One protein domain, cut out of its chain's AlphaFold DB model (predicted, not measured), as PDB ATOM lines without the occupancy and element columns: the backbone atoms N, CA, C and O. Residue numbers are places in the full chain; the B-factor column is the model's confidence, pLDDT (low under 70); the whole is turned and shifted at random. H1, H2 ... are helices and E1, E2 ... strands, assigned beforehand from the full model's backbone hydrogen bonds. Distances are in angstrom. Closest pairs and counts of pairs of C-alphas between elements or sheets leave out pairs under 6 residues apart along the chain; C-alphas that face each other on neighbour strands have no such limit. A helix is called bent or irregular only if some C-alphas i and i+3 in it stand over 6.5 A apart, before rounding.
ATOM      1  N   LEU A   2      15.772  11.399  25.277       87.44
ATOM      2  CA  LEU A   2      15.732  11.920  23.902       87.44
ATOM      3  C   LEU A   2      14.305  12.275  23.452       87.44
ATOM      4  O   LEU A   2      14.093  13.387  22.992       87.44
ATOM      5  N   LEU A   3      13.337  11.378  23.670       88.44
ATOM      6  CA  LEU A   3      11.923  11.635  23.355       88.44
ATOM      7  C   LEU A   3      11.396  12.904  24.044       88.44
ATOM      8  O   LEU A   3      10.887  13.784  23.370       88.44
ATOM      9  N   ALA A   4      11.638  13.063  25.350       88.19
ATOM     10  CA  ALA A   4      11.257  14.273  26.088       88.19
ATOM     11  C   ALA A   4      11.916  15.549  25.526       88.19
ATOM     12  O   ALA A   4      11.280  16.590  25.449       88.19
ATOM     13  N   CYS A   5      13.181  15.472  25.097       88.88
ATOM     14  CA  CYS A   5      13.865  16.587  24.434       88.88
ATOM     15  C   CYS A   5      13.186  16.952  23.108       88.88
ATOM     16  O   CYS A   5      12.985  18.128  22.821       88.88
ATOM     17  N   GLN A   6      12.792  15.954  22.320       90.75
ATOM     18  CA  GLN A   6      12.100  16.157  21.048       90.75
ATOM     19  C   GLN A   6      10.680  16.712  21.248       90.75
ATOM     20  O   GLN A   6      10.272  17.609  20.514       90.75
ATOM     21  N   GLU A   7       9.952  16.234  22.257       90.38
ATOM     22  CA  GLU A   7       8.620  16.728  22.630       90.38
ATOM     23  C   GLU A   7       8.664  18.176  23.129       90.38
ATOM     24  O   GLU A   7       7.903  19.016  22.648       90.38
ATOM     25  N   GLU A   8       9.587  18.497  24.039       90.50
ATOM     26  CA  GLU A   8       9.751  19.855  24.568       90.50
ATOM     27  C   GLU A   8      10.153  20.834  23.461       90.50
ATOM     28  O   GLU A   8       9.594  21.924  23.348       90.50
ATOM     29  N   TRP A   9      11.062  20.416  22.575       89.19
ATOM     30  CA  TRP A   9      11.421  21.198  21.399       89.19
ATOM     31  C   TRP A   9      10.225  21.448  20.475       89.19
ATOM     32  O   TRP A   9      10.036  22.568  20.003       89.19
ATOM     33  N   LYS A  10       9.391  20.431  20.233       88.75
ATOM     34  CA  LYS A  10       8.182  20.575  19.417       88.75
ATOM     35  C   LYS A  10       7.211  21.589  20.035       88.75
ATOM     36  O   LYS A  10       6.751  22.483  19.328       88.75
ATOM     37  N   GLY A  11       6.982  21.526  21.349       86.81
ATOM     38  CA  GLY A  11       6.153  22.506  22.063       86.81
ATOM     39  C   GLY A  11       6.714  23.935  22.013       86.81
ATOM     40  O   GLY A  11       5.966  24.906  21.877       86.81
ATOM     41  N   LEU A  12       8.041  24.091  22.043       86.06
ATOM     42  CA  LEU A  12       8.697  25.392  21.858       86.06
ATOM     43  C   LEU A  12       8.493  25.953  20.444       86.06
ATOM     44  O   LEU A  12       8.272  27.152  20.283       86.06
ATOM     45  N   GLN A  13       8.527  25.095  19.421       83.38
ATOM     46  CA  GLN A  13       8.250  25.509  18.044       83.38
ATOM     47  C   GLN A  13       6.791  25.932  17.850       83.38
ATOM     48  O   GLN A  13       6.533  26.922  17.169       83.38
ATOM     49  N   GLU A  14       5.850  25.219  18.468       85.62
ATOM     50  CA  GLU A  14       4.417  25.529  18.404       85.62
ATOM     51  C   GLU A  14       4.056  26.821  19.161       85.62
ATOM     52  O   GLU A  14       3.161  27.550  18.742       85.62
ATOM     53  N   SER A  15       4.784  27.148  20.235       79.94
ATOM     54  CA  SER A  15       4.572  28.368  21.036       79.94
ATOM     55  C   SER A  15       5.260  29.627  20.489       79.94
ATOM     56  O   SER A  15       5.017  30.721  20.998       79.94
ATOM     57  N   GLY A  16       6.114  29.507  19.464       73.31
ATOM     58  CA  GLY A  16       6.845  30.640  18.876       73.31
ATOM     59  C   GLY A  16       7.947  31.224  19.772       73.31
ATOM     60  O   GLY A  16       8.422  32.331  19.514       73.31
ATOM     61  N   ALA A  17       8.360  30.505  20.820       68.25
ATOM     62  CA  ALA A  17       9.398  30.956  21.740       68.25
ATOM     63  C   ALA A  17      10.784  31.045  21.052       68.25
ATOM     64  O   ALA A  17      11.096  30.226  20.180       68.25
ATOM     65  N   PRO A  18      11.662  31.994  21.443       65.94
ATOM     66  CA  PRO A  18      13.005  32.091  20.880       65.94
ATOM     67  C   PRO A  18      13.837  30.847  21.218       65.94
ATOM     68  O   PRO A  18      14.305  30.650  22.341       65.94
ATOM     69  N   ALA A  19      14.080  30.017  20.206       63.03
ATOM     70  CA  ALA A  19      14.850  28.782  20.325       63.03
ATOM     71  C   ALA A  19      16.288  28.958  20.858       63.03
ATOM     72  O   ALA A  19      16.891  27.989  21.316       63.03
ATOM     73  N   SER A  20      16.865  30.161  20.769       62.59
ATOM     74  CA  SER A  20      18.244  30.450  21.185       62.59
ATOM     75  C   SER A  20      18.448  30.486  22.701       62.59
ATOM     76  O   SER A  20      19.582  30.324  23.146       62.59
ATOM     77  N   GLU A  21      17.380  30.686  23.480       65.00
ATOM     78  CA  GLU A  21      17.437  30.819  24.947       65.00
ATOM     79  C   GLU A  21      16.750  29.662  25.685       65.00
ATOM     80  O   GLU A  21      16.901  29.516  26.897       65.00
ATOM     81  N   ALA A  22      16.033  28.803  24.955       74.75
ATOM     82  CA  ALA A  22      15.382  27.641  25.530       74.75
ATOM     83  C   ALA A  22      16.416  26.603  26.002       74.75
ATOM     84  O   ALA A  22      17.284  26.149  25.249       74.75
ATOM     85  N   LEU A  23      16.298  26.209  27.267       84.19
ATOM     86  CA  LEU A  23      17.082  25.141  27.872       84.19
ATOM     87  C   LEU A  23      16.170  23.948  28.092       84.19
ATOM     88  O   LEU A  23      15.103  24.106  28.673       84.19
ATOM     89  N   PHE A  24      16.630  22.770  27.682       85.62
ATOM     90  CA  PHE A  24      15.937  21.521  27.945       85.62
ATOM     91  C   PHE A  24      15.706  21.367  29.453       85.62
ATOM     92  O   PHE A  24      16.667  21.313  30.235       85.62
ATOM     93  N   GLY A  25      14.434  21.328  29.852       74.12
ATOM     94  CA  GLY A  25      13.994  21.344  31.245       74.12
ATOM     95  C   GLY A  25      14.427  20.109  32.031       74.12
ATOM     96  O   GLY A  25      14.586  20.163  33.253       74.12
ATOM     97  N   TYR A  26      14.707  19.005  31.336       67.00
ATOM     98  CA  TYR A  26      15.302  17.829  31.951       67.00
ATOM     99  C   TYR A  26      16.810  18.047  32.136       67.00
ATOM    100  O   TYR A  26      17.604  17.963  31.192       67.00
ATOM    101  N   ALA A  27      17.240  18.285  33.379       54.41
ATOM    102  CA  ALA A  27      18.644  18.132  33.730       54.41
ATOM    103  C   ALA A  27      19.051  16.703  33.353       54.41
ATOM    104  O   ALA A  27      18.426  15.751  33.826       54.41
ATOM    105  N   ALA A  28      20.048  16.551  32.467       49.66
ATOM    106  CA  ALA A  28      20.609  15.241  32.130       49.66
ATOM    107  C   ALA A  28      20.730  14.438  33.430       49.66
ATOM    108  O   ALA A  28      21.237  15.019  34.395       49.66
ATOM    109  N   PRO A  29      20.229  13.188  33.508       50.06
ATOM    110  CA  PRO A  29      20.222  12.445  34.746       50.06
ATOM    111  C   PRO A  29      21.664  12.451  35.211       50.06
ATOM    112  O   PRO A  29      22.544  11.865  34.573       50.06
ATOM    113  N   PRO A 345      29.858  -5.408  19.324       91.69
ATOM    114  CA  PRO A 345      28.631  -5.217  18.554       91.69
ATOM    115  C   PRO A 345      27.444  -4.802  19.422       91.69
ATOM    116  O   PRO A 345      26.642  -3.974  18.998       91.69
ATOM    117  N   LYS A 346      27.363  -5.299  20.665       89.75
ATOM    118  CA  LYS A 346      26.305  -4.929  21.620       89.75
ATOM    119  C   LYS A 346      26.326  -3.433  21.931       89.75
ATOM    120  O   LYS A 346      25.277  -2.800  21.990       89.75
ATOM    121  N   ARG A 347      27.523  -2.860  22.103       89.38
ATOM    122  CA  ARG A 347      27.702  -1.432  22.401       89.38
ATOM    123  C   ARG A 347      27.501  -0.573  21.161       89.38
ATOM    124  O   ARG A 347      26.767   0.410  21.218       89.38
ATOM    125  N   VAL A 348      28.130  -0.938  20.043       91.38
ATOM    126  CA  VAL A 348      28.080  -0.097  18.839       91.38
ATOM    127  C   VAL A 348      26.738  -0.147  18.124       91.38
ATOM    128  O   VAL A 348      26.338   0.874  17.582       91.38
ATOM    129  N   SER A 349      25.999  -1.259  18.187       91.25
ATOM    130  CA  SER A 349      24.643  -1.323  17.617       91.25
ATOM    131  C   SER A 349      23.680  -0.417  18.383       91.25
ATOM    132  O   SER A 349      22.912   0.320  17.773       91.25
ATOM    133  N   ALA A 350      23.763  -0.404  19.719       90.75
ATOM    134  CA  ALA A 350      22.970   0.502  20.545       90.75
ATOM    135  C   ALA A 350      23.338   1.974  20.295       90.75
ATOM    136  O   ALA A 350      22.454   2.821  20.183       90.75
ATOM    137  N   LEU A 351      24.635   2.279  20.159       93.50
ATOM    138  CA  LEU A 351      25.103   3.622  19.817       93.50
ATOM    139  C   LEU A 351      24.625   4.058  18.426       93.50
ATOM    140  O   LEU A 351      24.115   5.165  18.287       93.50
ATOM    141  N   ALA A 352      24.756   3.198  17.413       92.94
ATOM    142  CA  ALA A 352      24.288   3.470  16.057       92.94
ATOM    143  C   ALA A 352      22.774   3.711  16.038       92.94
ATOM    144  O   ALA A 352      22.327   4.707  15.476       92.94
ATOM    145  N   GLN A 353      21.991   2.878  16.732       92.38
ATOM    146  CA  GLN A 353      20.550   3.092  16.852       92.38
ATOM    147  C   GLN A 353      20.232   4.426  17.533       92.38
ATOM    148  O   GLN A 353      19.376   5.170  17.062       92.38
ATOM    149  N   PHE A 354      20.939   4.765  18.613       93.19
ATOM    150  CA  PHE A 354      20.739   6.035  19.303       93.19
ATOM    151  C   PHE A 354      21.061   7.238  18.403       93.19
ATOM    152  O   PHE A 354      20.318   8.218  18.404       93.19
ATOM    153  N   ILE A 355      22.108   7.143  17.579       94.44
ATOM    154  CA  ILE A 355      22.422   8.143  16.555       94.44
ATOM    155  C   ILE A 355      21.270   8.283  15.551       94.44
ATOM    156  O   ILE A 355      20.856   9.404  15.260       94.44
ATOM    157  N   LEU A 356      20.732   7.169  15.045       93.06
ATOM    158  CA  LEU A 356      19.638   7.184  14.070       93.06
ATOM    159  C   LEU A 356      18.371   7.838  14.632       93.06
ATOM    160  O   LEU A 356      17.735   8.617  13.927       93.06
ATOM    161  N   GLU A 357      18.030   7.595  15.900       94.31
ATOM    162  CA  GLU A 357      16.886   8.257  16.547       94.31
ATOM    163  C   GLU A 357      17.120   9.761  16.764       94.31
ATOM    164  O   GLU A 357      16.200  10.568  16.606       94.31
ATOM    165  N   VAL A 358      18.355  10.169  17.081       93.50
ATOM    166  CA  VAL A 358      18.733  11.589  17.180       93.50
ATOM    167  C   VAL A 358      18.611  12.287  15.824       93.50
ATOM    168  O   VAL A 358      18.056  13.383  15.743       93.50
ATOM    169  N   VAL A 359      19.088  11.646  14.755       92.44
ATOM    170  CA  VAL A 359      18.985  12.164  13.386       92.44
ATOM    171  C   VAL A 359      17.526  12.233  12.934       92.44
ATOM    172  O   VAL A 359      17.097  13.276  12.444       92.44
ATOM    173  N   ARG A 360      16.739  11.172  13.157       91.62
ATOM    174  CA  ARG A 360      15.317  11.114  12.782       91.62
ATOM    175  C   ARG A 360      14.496  12.206  13.464       91.62
ATOM    176  O   ARG A 360      13.642  12.807  12.821       91.62
ATOM    177  N   GLY A 361      14.754  12.475  14.743       88.56
ATOM    178  CA  GLY A 361      14.056  13.536  15.470       88.56
ATOM    179  C   GLY A 361      14.546  14.952  15.163       88.56
ATOM    180  O   GLY A 361      13.888  15.913  15.549       88.56
ATOM    181  N   GLY A 362      15.692  15.113  14.490       91.69
ATOM    182  CA  GLY A 362      16.203  16.409  14.033       91.69
ATOM    183  C   GLY A 362      16.640  17.382  15.137       91.69
ATOM    184  O   GLY A 362      17.035  18.511  14.830       91.69
ATOM    185  N   VAL A 363      16.598  16.978  16.409       92.31
ATOM    186  CA  VAL A 363      17.000  17.784  17.568       92.31
ATOM    187  C   VAL A 363      17.552  16.903  18.691       92.31
ATOM    188  O   VAL A 363      17.135  15.760  18.884       92.31
ATOM    189  N   THR A 364      18.511  17.446  19.435       93.81
ATOM    190  CA  THR A 364      19.104  16.847  20.635       93.81
ATOM    191  C   THR A 364      19.546  17.938  21.616       93.81
ATOM    192  O   THR A 364      19.288  19.116  21.386       93.81
ATOM    193  N   SER A 365      20.228  17.577  22.701       92.00
ATOM    194  CA  SER A 365      20.874  18.510  23.630       92.00
ATOM    195  C   SER A 365      22.394  18.375  23.573       92.00
ATOM    196  O   SER A 365      22.921  17.326  23.193       92.00
ATOM    197  N   VAL A 366      23.118  19.416  23.992       91.69
ATOM    198  CA  VAL A 366      24.591  19.384  24.076       91.69
ATOM    199  C   VAL A 366      25.076  18.204  24.927       91.69
ATOM    200  O   VAL A 366      25.989  17.495  24.520       91.69
ATOM    201  N   GLY A 367      24.424  17.922  26.059       89.69
ATOM    202  CA  GLY A 367      24.787  16.809  26.937       89.69
ATOM    203  C   GLY A 367      24.600  15.431  26.297       89.69
ATOM    204  O   GLY A 367      25.419  14.541  26.514       89.69
ATOM    205  N   MET A 368      23.561  15.240  25.478       90.81
ATOM    206  CA  MET A 368      23.405  14.006  24.692       90.81
ATOM    207  C   MET A 368      24.444  13.918  23.573       90.81
ATOM    208  O   MET A 368      24.948  12.833  23.284       90.81
ATOM    209  N   LEU A 369      24.812  15.053  22.978       93.06
ATOM    210  CA  LEU A 369      25.833  15.114  21.941       93.06
ATOM    211  C   LEU A 369      27.239  14.794  22.476       93.06
ATOM    212  O   LEU A 369      28.000  14.104  21.803       93.06
ATOM    213  N   GLU A 370      27.562  15.214  23.702       92.81
ATOM    214  CA  GLU A 370      28.779  14.807  24.423       92.81
ATOM    215  C   GLU A 370      28.840  13.284  24.621       92.81
ATOM    216  O   GLU A 370      29.887  12.670  24.408       92.81
ATOM    217  N   VAL A 371      27.711  12.656  24.986       90.44
ATOM    218  CA  VAL A 371      27.606  11.193  25.136       90.44
ATOM    219  C   VAL A 371      27.827  10.494  23.794       90.44
ATOM    220  O   VAL A 371      28.600   9.537  23.727       90.44
ATOM    221  N   LEU A 372      27.207  10.989  22.718       93.69
ATOM    222  CA  LEU A 372      27.414  10.472  21.363       93.69
ATOM    223  C   LEU A 372      28.871  10.606  20.912       93.69
ATOM    224  O   LEU A 372      29.448   9.640  20.416       93.69
ATOM    225  N   ALA A 373      29.483  11.773  21.122       94.44
ATOM    226  CA  ALA A 373      30.879  12.013  20.780       94.44
ATOM    227  C   ALA A 373      31.814  11.067  21.551       94.44
ATOM    228  O   ALA A 373      32.705  10.468  20.950       94.44
ATOM    229  N   GLY A 374      31.586  10.876  22.855       93.19
ATOM    230  CA  GLY A 374      32.337   9.920  23.671       93.19
ATOM    231  C   GLY A 374      32.183   8.474  23.189       93.19
ATOM    232  O   GLY A 374      33.177   7.759  23.057       93.19
ATOM    233  N   GLY A 375      30.956   8.063  22.852       93.12
ATOM    234  CA  GLY A 375      30.671   6.743  22.286       93.12
ATOM    235  C   GLY A 375      31.374   6.506  20.946       93.12
ATOM    236  O   GLY A 375      32.019   5.473  20.764       93.12
ATOM    237  N   LEU A 376      31.312   7.481  20.033       95.06
ATOM    238  CA  LEU A 376      31.984   7.416  18.732       95.06
ATOM    239  C   LEU A 376      33.503   7.347  18.894       95.06
ATOM    240  O   LEU A 376      34.141   6.519  18.252       95.06
ATOM    241  N   VAL A 377      34.097   8.144  19.788       94.25
ATOM    242  CA  VAL A 377      35.538   8.059  20.079       94.25
ATOM    243  C   VAL A 377      35.907   6.665  20.591       94.25
ATOM    244  O   VAL A 377      36.858   6.071  20.087       94.25
ATOM    245  N   SER A 378      35.135   6.113  21.533       91.44
ATOM    246  CA  SER A 378      35.389   4.780  22.090       91.44
ATOM    247  C   SER A 378      35.296   3.660  21.050       91.44
ATOM    248  O   SER A 378      36.012   2.669  21.186       91.44
ATOM    249  N   GLY A 379      34.412   3.776  20.053       91.44
ATOM    250  CA  GLY A 379      34.280   2.789  18.977       91.44
ATOM    251  C   GLY A 379      35.340   2.957  17.888       91.44
ATOM    252  O   GLY A 379      35.992   1.996  17.496       91.44
ATOM    253  N   LEU A 380      35.562   4.188  17.427       93.50
ATOM    254  CA  LEU A 380      36.432   4.485  16.288       93.50
ATOM    255  C   LEU A 380      37.932   4.469  16.634       93.50
ATOM    256  O   LEU A 380      38.759   4.416  15.727       93.50
ATOM    257  N   GLN A 381      38.320   4.494  17.916       89.69
ATOM    258  CA  GLN A 381      39.735   4.540  18.330       89.69
ATOM    259  C   GLN A 381      40.588   3.356  17.844       89.69
ATOM    260  O   GLN A 381      41.791   3.526  17.666       89.69
ATOM    261  N   LEU A 382      39.986   2.192  17.572       90.19
ATOM    262  CA  LEU A 382      40.676   1.032  16.982       90.19
ATOM    263  C   LEU A 382      41.203   1.312  15.562       90.19
ATOM    264  O   LEU A 382      42.150   0.681  15.096       90.19
ATOM    265  N   ARG A 383      40.618   2.305  14.887       91.12
ATOM    266  CA  ARG A 383      41.041   2.851  13.598       91.12
ATOM    267  C   ARG A 383      41.110   4.370  13.717       91.12
ATOM    268  O   ARG A 383      40.276   5.081  13.166       91.12
ATOM    269  N   ARG A 384      42.112   4.890  14.438       91.06
ATOM    270  CA  ARG A 384      42.193   6.317  14.823       91.06
ATOM    271  C   ARG A 384      41.923   7.297  13.679       91.06
ATOM    272  O   ARG A 384      41.297   8.321  13.931       91.06
ATOM    273  N   ARG A 385      42.331   7.001  12.435       92.50
ATOM    274  CA  ARG A 385      42.068   7.870  11.269       92.50
ATOM    275  C   ARG A 385      40.576   8.158  11.043       92.50
ATOM    276  O   ARG A 385      40.246   9.225  10.537       92.50
ATOM    277  N   LEU A 386      39.673   7.285  11.489       94.50
ATOM    278  CA  LEU A 386      38.225   7.516  11.447       94.50
ATOM    279  C   LEU A 386      37.785   8.691  12.327       94.50
ATOM    280  O   LEU A 386      36.765   9.310  12.050       94.50
ATOM    281  N   LEU A 387      38.563   9.068  13.345       94.81
ATOM    282  CA  LEU A 387      38.248  10.201  14.219       94.81
ATOM    283  C   LEU A 387      38.266  11.552  13.487       94.81
ATOM    284  O   LEU A 387      37.744  12.524  14.033       94.81
ATOM    285  N   CYS A 388      38.838  11.637  12.278       93.81
ATOM    286  CA  CYS A 388      38.837  12.863  11.481       93.81
ATOM    287  C   CYS A 388      37.432  13.289  11.037       93.81
ATOM    288  O   CYS A 388      37.235  14.466  10.716       93.81
ATOM    289  N   VAL A 389      36.453  12.373  11.037       91.69
ATOM    290  CA  VAL A 389      35.059  12.710  10.720       91.69
ATOM    291  C   VAL A 389      34.430  13.585  11.797       91.69
ATOM    292  O   VAL A 389      33.578  14.385  11.458       91.69
ATOM    293  N   LEU A 390      34.890  13.492  13.051       92.69
ATOM    294  CA  LEU A 390      34.303  14.201  14.188       92.69
ATOM    295  C   LEU A 390      34.764  15.667  14.235       92.69
ATOM    296  O   LEU A 390      35.909  15.948  14.601       92.69
ATOM    297  N   ASP A 391      33.879  16.601  13.898       90.19
ATOM    298  CA  ASP A 391      34.160  18.040  13.854       90.19
ATOM    299  C   ASP A 391      32.908  18.871  14.143       90.19
ATOM    300  O   ASP A 391      32.871  19.570  15.157       90.19
ATOM    301  N   ALA A 392      31.848  18.726  13.344       91.31
ATOM    302  CA  ALA A 392      30.557  19.370  13.564       91.31
ATOM    303  C   ALA A 392      29.975  18.996  14.932       91.31
ATOM    304  O   ALA A 392      29.435  19.864  15.622       91.31
ATOM    305  N   VAL A 393      30.164  17.745  15.376       93.50
ATOM    306  CA  VAL A 393      29.764  17.294  16.714       93.50
ATOM    307  C   VAL A 393      30.428  18.136  17.802       93.50
ATOM    308  O   VAL A 393      29.757  18.540  18.750       93.50
ATOM    309  N   TYR A 394      31.716  18.468  17.663       92.19
ATOM    310  CA  TYR A 394      32.451  19.274  18.639       92.19
ATOM    311  C   TYR A 394      32.104  20.758  18.531       92.19
ATOM    312  O   TYR A 394      31.938  21.413  19.561       92.19
ATOM    313  N   GLN A 395      31.952  21.293  17.314       90.44
ATOM    314  CA  GLN A 395      31.528  22.686  17.126       90.44
ATOM    315  C   GLN A 395      30.154  22.934  17.752       90.44
ATOM    316  O   GLN A 395      29.954  23.950  18.412       90.44
ATOM    317  N   ALA A 396      29.232  21.978  17.622       90.75
ATOM    318  CA  ALA A 396      27.890  22.079  18.179       90.75
ATOM    319  C   ALA A 396      27.846  22.068  19.721       90.75
ATOM    320  O   ALA A 396      26.871  22.562  20.289       90.75
ATOM    321  N   GLN A 397      28.881  21.551  20.395       92.19
ATOM    322  CA  GLN A 397      28.994  21.502  21.864       92.19
ATOM    323  C   GLN A 397      29.750  22.700  22.457       92.19
ATOM    324  O   GLN A 397      29.577  23.057  23.622       92.19
ATOM    325  N   ARG A 398      30.646  23.302  21.675       89.25
ATOM    326  CA  ARG A 398      31.688  24.193  22.178       89.25
ATOM    327  C   ARG A 398      31.118  25.443  22.865       89.25
ATOM    328  O   ARG A 398      30.393  26.212  22.248       89.25
ATOM    329  N   HIS A 399      31.540  25.683  24.112       89.75
ATOM    330  CA  HIS A 399      31.147  26.840  24.937       89.75
ATOM    331  C   HIS A 399      29.629  26.962  25.191       89.75
ATOM    332  O   HIS A 399      29.128  28.070  25.369       89.75
ATOM    333  N   ARG A 400      28.893  25.841  25.221       87.62
ATOM    334  CA  ARG A 400      27.438  25.812  25.457       87.62
ATOM    335  C   ARG A 400      27.090  24.992  26.703       87.62
ATOM    336  O   ARG A 400      27.802  24.055  27.049       87.62
ATOM    337  N   ASP A 401      25.993  25.345  27.375       87.88
ATOM    338  CA  ASP A 401      25.442  24.564  28.495       87.88
ATOM    339  C   ASP A 401      24.870  23.226  27.983       87.88
ATOM    340  O   ASP A 401      24.310  23.148  26.887       87.88
ATOM    341  N   ARG A 402      25.001  22.162  28.786       89.25
ATOM    342  CA  ARG A 402      24.595  20.787  28.436       89.25
ATOM    343  C   ARG A 402      23.101  20.651  28.116       89.25
ATOM    344  O   ARG A 402      22.714  19.709  27.427       89.25
ATOM    345  N   ARG A 403      22.260  21.560  28.613       89.12
ATOM    346  CA  ARG A 403      20.805  21.575  28.390       89.12
ATOM    347  C   ARG A 403      20.397  22.302  27.116       89.12
ATOM    348  O   ARG A 403      19.244  22.211  26.721       89.12
ATOM    349  N   VAL A 404      21.301  23.028  26.466       89.94
ATOM    350  CA  VAL A 404      20.947  23.786  25.263       89.94
ATOM    351  C   VAL A 404      20.548  22.823  24.141       89.94
ATOM    352  O   VAL A 404      21.249  21.837  23.886       89.94
ATOM    353  N   PHE A 405      19.445  23.131  23.452       91.38
ATOM    354  CA  PHE A 405      19.000  22.386  22.275       91.38
ATOM    355  C   PHE A 405      19.956  22.565  21.086       91.38
ATOM    356  O   PHE A 405      20.528  23.632  20.832       91.38
ATOM    357  N   VAL A 406      20.124  21.498  20.317       92.00
ATOM    358  CA  VAL A 406      20.971  21.429  19.129       92.00
ATOM    359  C   VAL A 406      20.150  20.828  18.002       92.00
ATOM    360  O   VAL A 406      19.733  19.676  18.082       92.00
ATOM    361  N   GLN A 407      19.938  21.598  16.938       92.00
ATOM    362  CA  GLN A 407      19.320  21.075  15.724       92.00
ATOM    363  C   GLN A 407      20.300  20.157  14.989       92.00
ATOM    364  O   GLN A 407      21.453  20.520  14.755       92.00
ATOM    365  N   VAL A 408      19.824  18.981  14.592       91.62
ATOM    366  CA  VAL A 408      20.595  17.968  13.869       91.62
ATOM    367  C   VAL A 408      20.278  18.098  12.384       91.62
ATOM    368  O   VAL A 408      19.345  17.487  11.872       91.62
ATOM    369  N   ARG A 409      21.014  18.973  11.694       85.38
ATOM    370  CA  ARG A 409      20.845  19.286  10.264       85.38
ATOM    371  C   ARG A 409      22.204  19.492   9.594       85.38
ATOM    372  O   ARG A 409      23.195  19.731  10.283       85.38
ATOM    373  N   GLY A 410      22.237  19.416   8.262       89.00
ATOM    374  CA  GLY A 410      23.444  19.657   7.464       89.00
ATOM    375  C   GLY A 410      24.621  18.783   7.904       89.00
ATOM    376  O   GLY A 410      24.458  17.583   8.123       89.00
ATOM    377  N   ASP A 411      25.785  19.404   8.085       85.69
ATOM    378  CA  ASP A 411      27.047  18.734   8.417       85.69
ATOM    379  C   ASP A 411      26.960  17.859   9.670       85.69
ATOM    380  O   ASP A 411      27.514  16.764   9.679       85.69
ATOM    381  N   LEU A 412      26.229  18.291  10.707       89.38
ATOM    382  CA  LEU A 412      26.077  17.506  11.934       89.38
ATOM    383  C   LEU A 412      25.293  16.211  11.683       89.38
ATOM    384  O   LEU A 412      25.664  15.159  12.192       89.38
ATOM    385  N   CYS A 413      24.224  16.282  10.889       89.50
ATOM    386  CA  CYS A 413      23.443  15.107  10.505       89.50
ATOM    387  C   CYS A 413      24.303  14.123   9.699       89.50
ATOM    388  O   CYS A 413      24.361  12.939  10.027       89.50
ATOM    389  N   ASN A 414      25.017  14.627   8.688       84.94
ATOM    390  CA  ASN A 414      25.889  13.815   7.838       84.94
ATOM    391  C   ASN A 414      27.014  13.160   8.645       84.94
ATOM    392  O   ASN A 414      27.254  11.963   8.515       84.94
ATOM    393  N   GLU A 415      27.679  13.923   9.512       91.38
ATOM    394  CA  GLU A 415      28.752  13.430  10.375       91.38
ATOM    395  C   GLU A 415      28.280  12.306  11.299       91.38
ATOM    396  O   GLU A 415      28.968  11.296  11.437       91.38
ATOM    397  N   LEU A 416      27.098  12.451  11.901       89.44
ATOM    398  CA  LEU A 416      26.516  11.428  12.762       89.44
ATOM    399  C   LEU A 416      26.184  10.147  11.985       89.44
ATOM    400  O   LEU A 416      26.543   9.058  12.435       89.44
ATOM    401  N   LEU A 417      25.562  10.258  10.807       88.19
ATOM    402  CA  LEU A 417      25.245   9.106   9.954       88.19
ATOM    403  C   LEU A 417      26.508   8.374   9.480       88.19
ATOM    404  O   LEU A 417      26.591   7.149   9.587       88.19
ATOM    405  N   VAL A 418      27.521   9.118   9.029       88.50
ATOM    406  CA  VAL A 418      28.831   8.562   8.659       88.50
ATOM    407  C   VAL A 418      29.484   7.894   9.867       88.50
ATOM    408  O   VAL A 418      29.975   6.772   9.761       88.50
ATOM    409  N   GLY A 419      29.448   8.538  11.037       88.69
ATOM    410  CA  GLY A 419      29.948   7.973  12.286       88.69
ATOM    411  C   GLY A 419      29.292   6.634  12.622       88.69
ATOM    412  O   GLY A 419      30.001   5.682  12.938       88.69
ATOM    413  N   ALA A 420      27.966   6.532  12.491       88.50
ATOM    414  CA  ALA A 420      27.226   5.293  12.724       88.50
ATOM    415  C   ALA A 420      27.652   4.166  11.766       88.50
ATOM    416  O   ALA A 420      27.868   3.040  12.212       88.50
ATOM    417  N   ALA A 421      27.840   4.465  10.476       86.50
ATOM    418  CA  ALA A 421      28.314   3.486   9.496       86.50
ATOM    419  C   ALA A 421      29.751   3.016   9.794       86.50
ATOM    420  O   ALA A 421      30.047   1.816   9.784       86.50
ATOM    421  N   LEU A 422      30.639   3.957  10.128       90.19
ATOM    422  CA  LEU A 422      32.057   3.701  10.388       90.19
ATOM    423  C   LEU A 422      32.324   2.864  11.644       90.19
ATOM    424  O   LEU A 422      33.379   2.236  11.728       90.19
ATOM    425  N   LEU A 423      31.381   2.781  12.590       88.06
ATOM    426  CA  LEU A 423      31.495   1.884  13.748       88.06
ATOM    427  C   LEU A 423      31.708   0.418  13.336       88.06
ATOM    428  O   LEU A 423      32.382  -0.322  14.050       88.06
ATOM    429  N   SER A 424      31.176   0.008  12.177       85.50
ATOM    430  CA  SER A 424      31.354  -1.346  11.629       85.50
ATOM    431  C   SER A 424      32.730  -1.593  10.997       85.50
ATOM    432  O   SER A 424      33.120  -2.744  10.831       85.50
TER     433      SER A 424
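What this domain is: This is residues 2 to 29 and 345 to 424 of the 1182 residues of the protein "Hypothetical protein" of Symbiodinium microadriaticum (UniProt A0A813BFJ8). Three helices, H2, H3 and H5, pack into a body with short H4 on one side of it; a two-strand ribbon, E1 and E2, lies between this body and H1, which packs on E1 and reaches outward in nearly the direction of H2. H3 folds back sharply near residue 383. The printed part has 108 residues, mostly helix, with five named helices and two named antiparallel strands in the order H1 H2 E1 H3 H4 E2 H5. It is compact, with a radius of gyration of the C-alphas of 13.9 A, yet elongated, spanning 44 by 27 by 26 A.

Where its parts are: Find C-alpha 2 at (15.732, 11.920, 23.902); H1 runs from there to residue 15, 20.1 A. Past the cut, H2 is residues 345 to 361, 24.0 A, and E1 363 to 365. H3, residues 366 to 389, spans 18.2 A with a kink of 145 degrees near 383; it is irregular, C-alphas 382 and 385 being 9.0 A apart. H4 is 392 to 397, E2 405 to 407, and H5 411 to 424, 20.8 A, ending at C-alpha 424 (31.354, -1.346, 11.629).

How they stand to each other: H2 and H5 touch, opposite ways at a shallow tilt of 20 degrees; look at the closest C-alphas, Ala 352 and Ala 420, 4.8 A apart. H3 touches H5 at a steep tilt of 54 degrees, closest at C-alphas 379 and 423, 6.0 A. H3 and H4 form a helical hairpin, closest at C-alphas 366 and 397, 5.4 A. Between E1 and E2, N 364 and O 406 are 2.9 A apart, within hydrogen-bond range. The closest C-alphas of H1 and E1 are 6 and 363, 6.2 A apart; H1 and H5 are apart. Every O i to N i+4 pair is within range in H1, but 12 of 13 in H2, 12 of 20 in H3, 1 of 2 in H4 and 9 of 10 in H5.

The domain as a whole: The C-alphas farthest apart are 15 and 382, 45.5 A. Residues 30 to 344 are not printed; C-alphas 29 and 345 are 25.4 A apart across this cut. Of the links printed whole, none is long. Confidence is under 70 at residues 17 to 21 and 26 to 29.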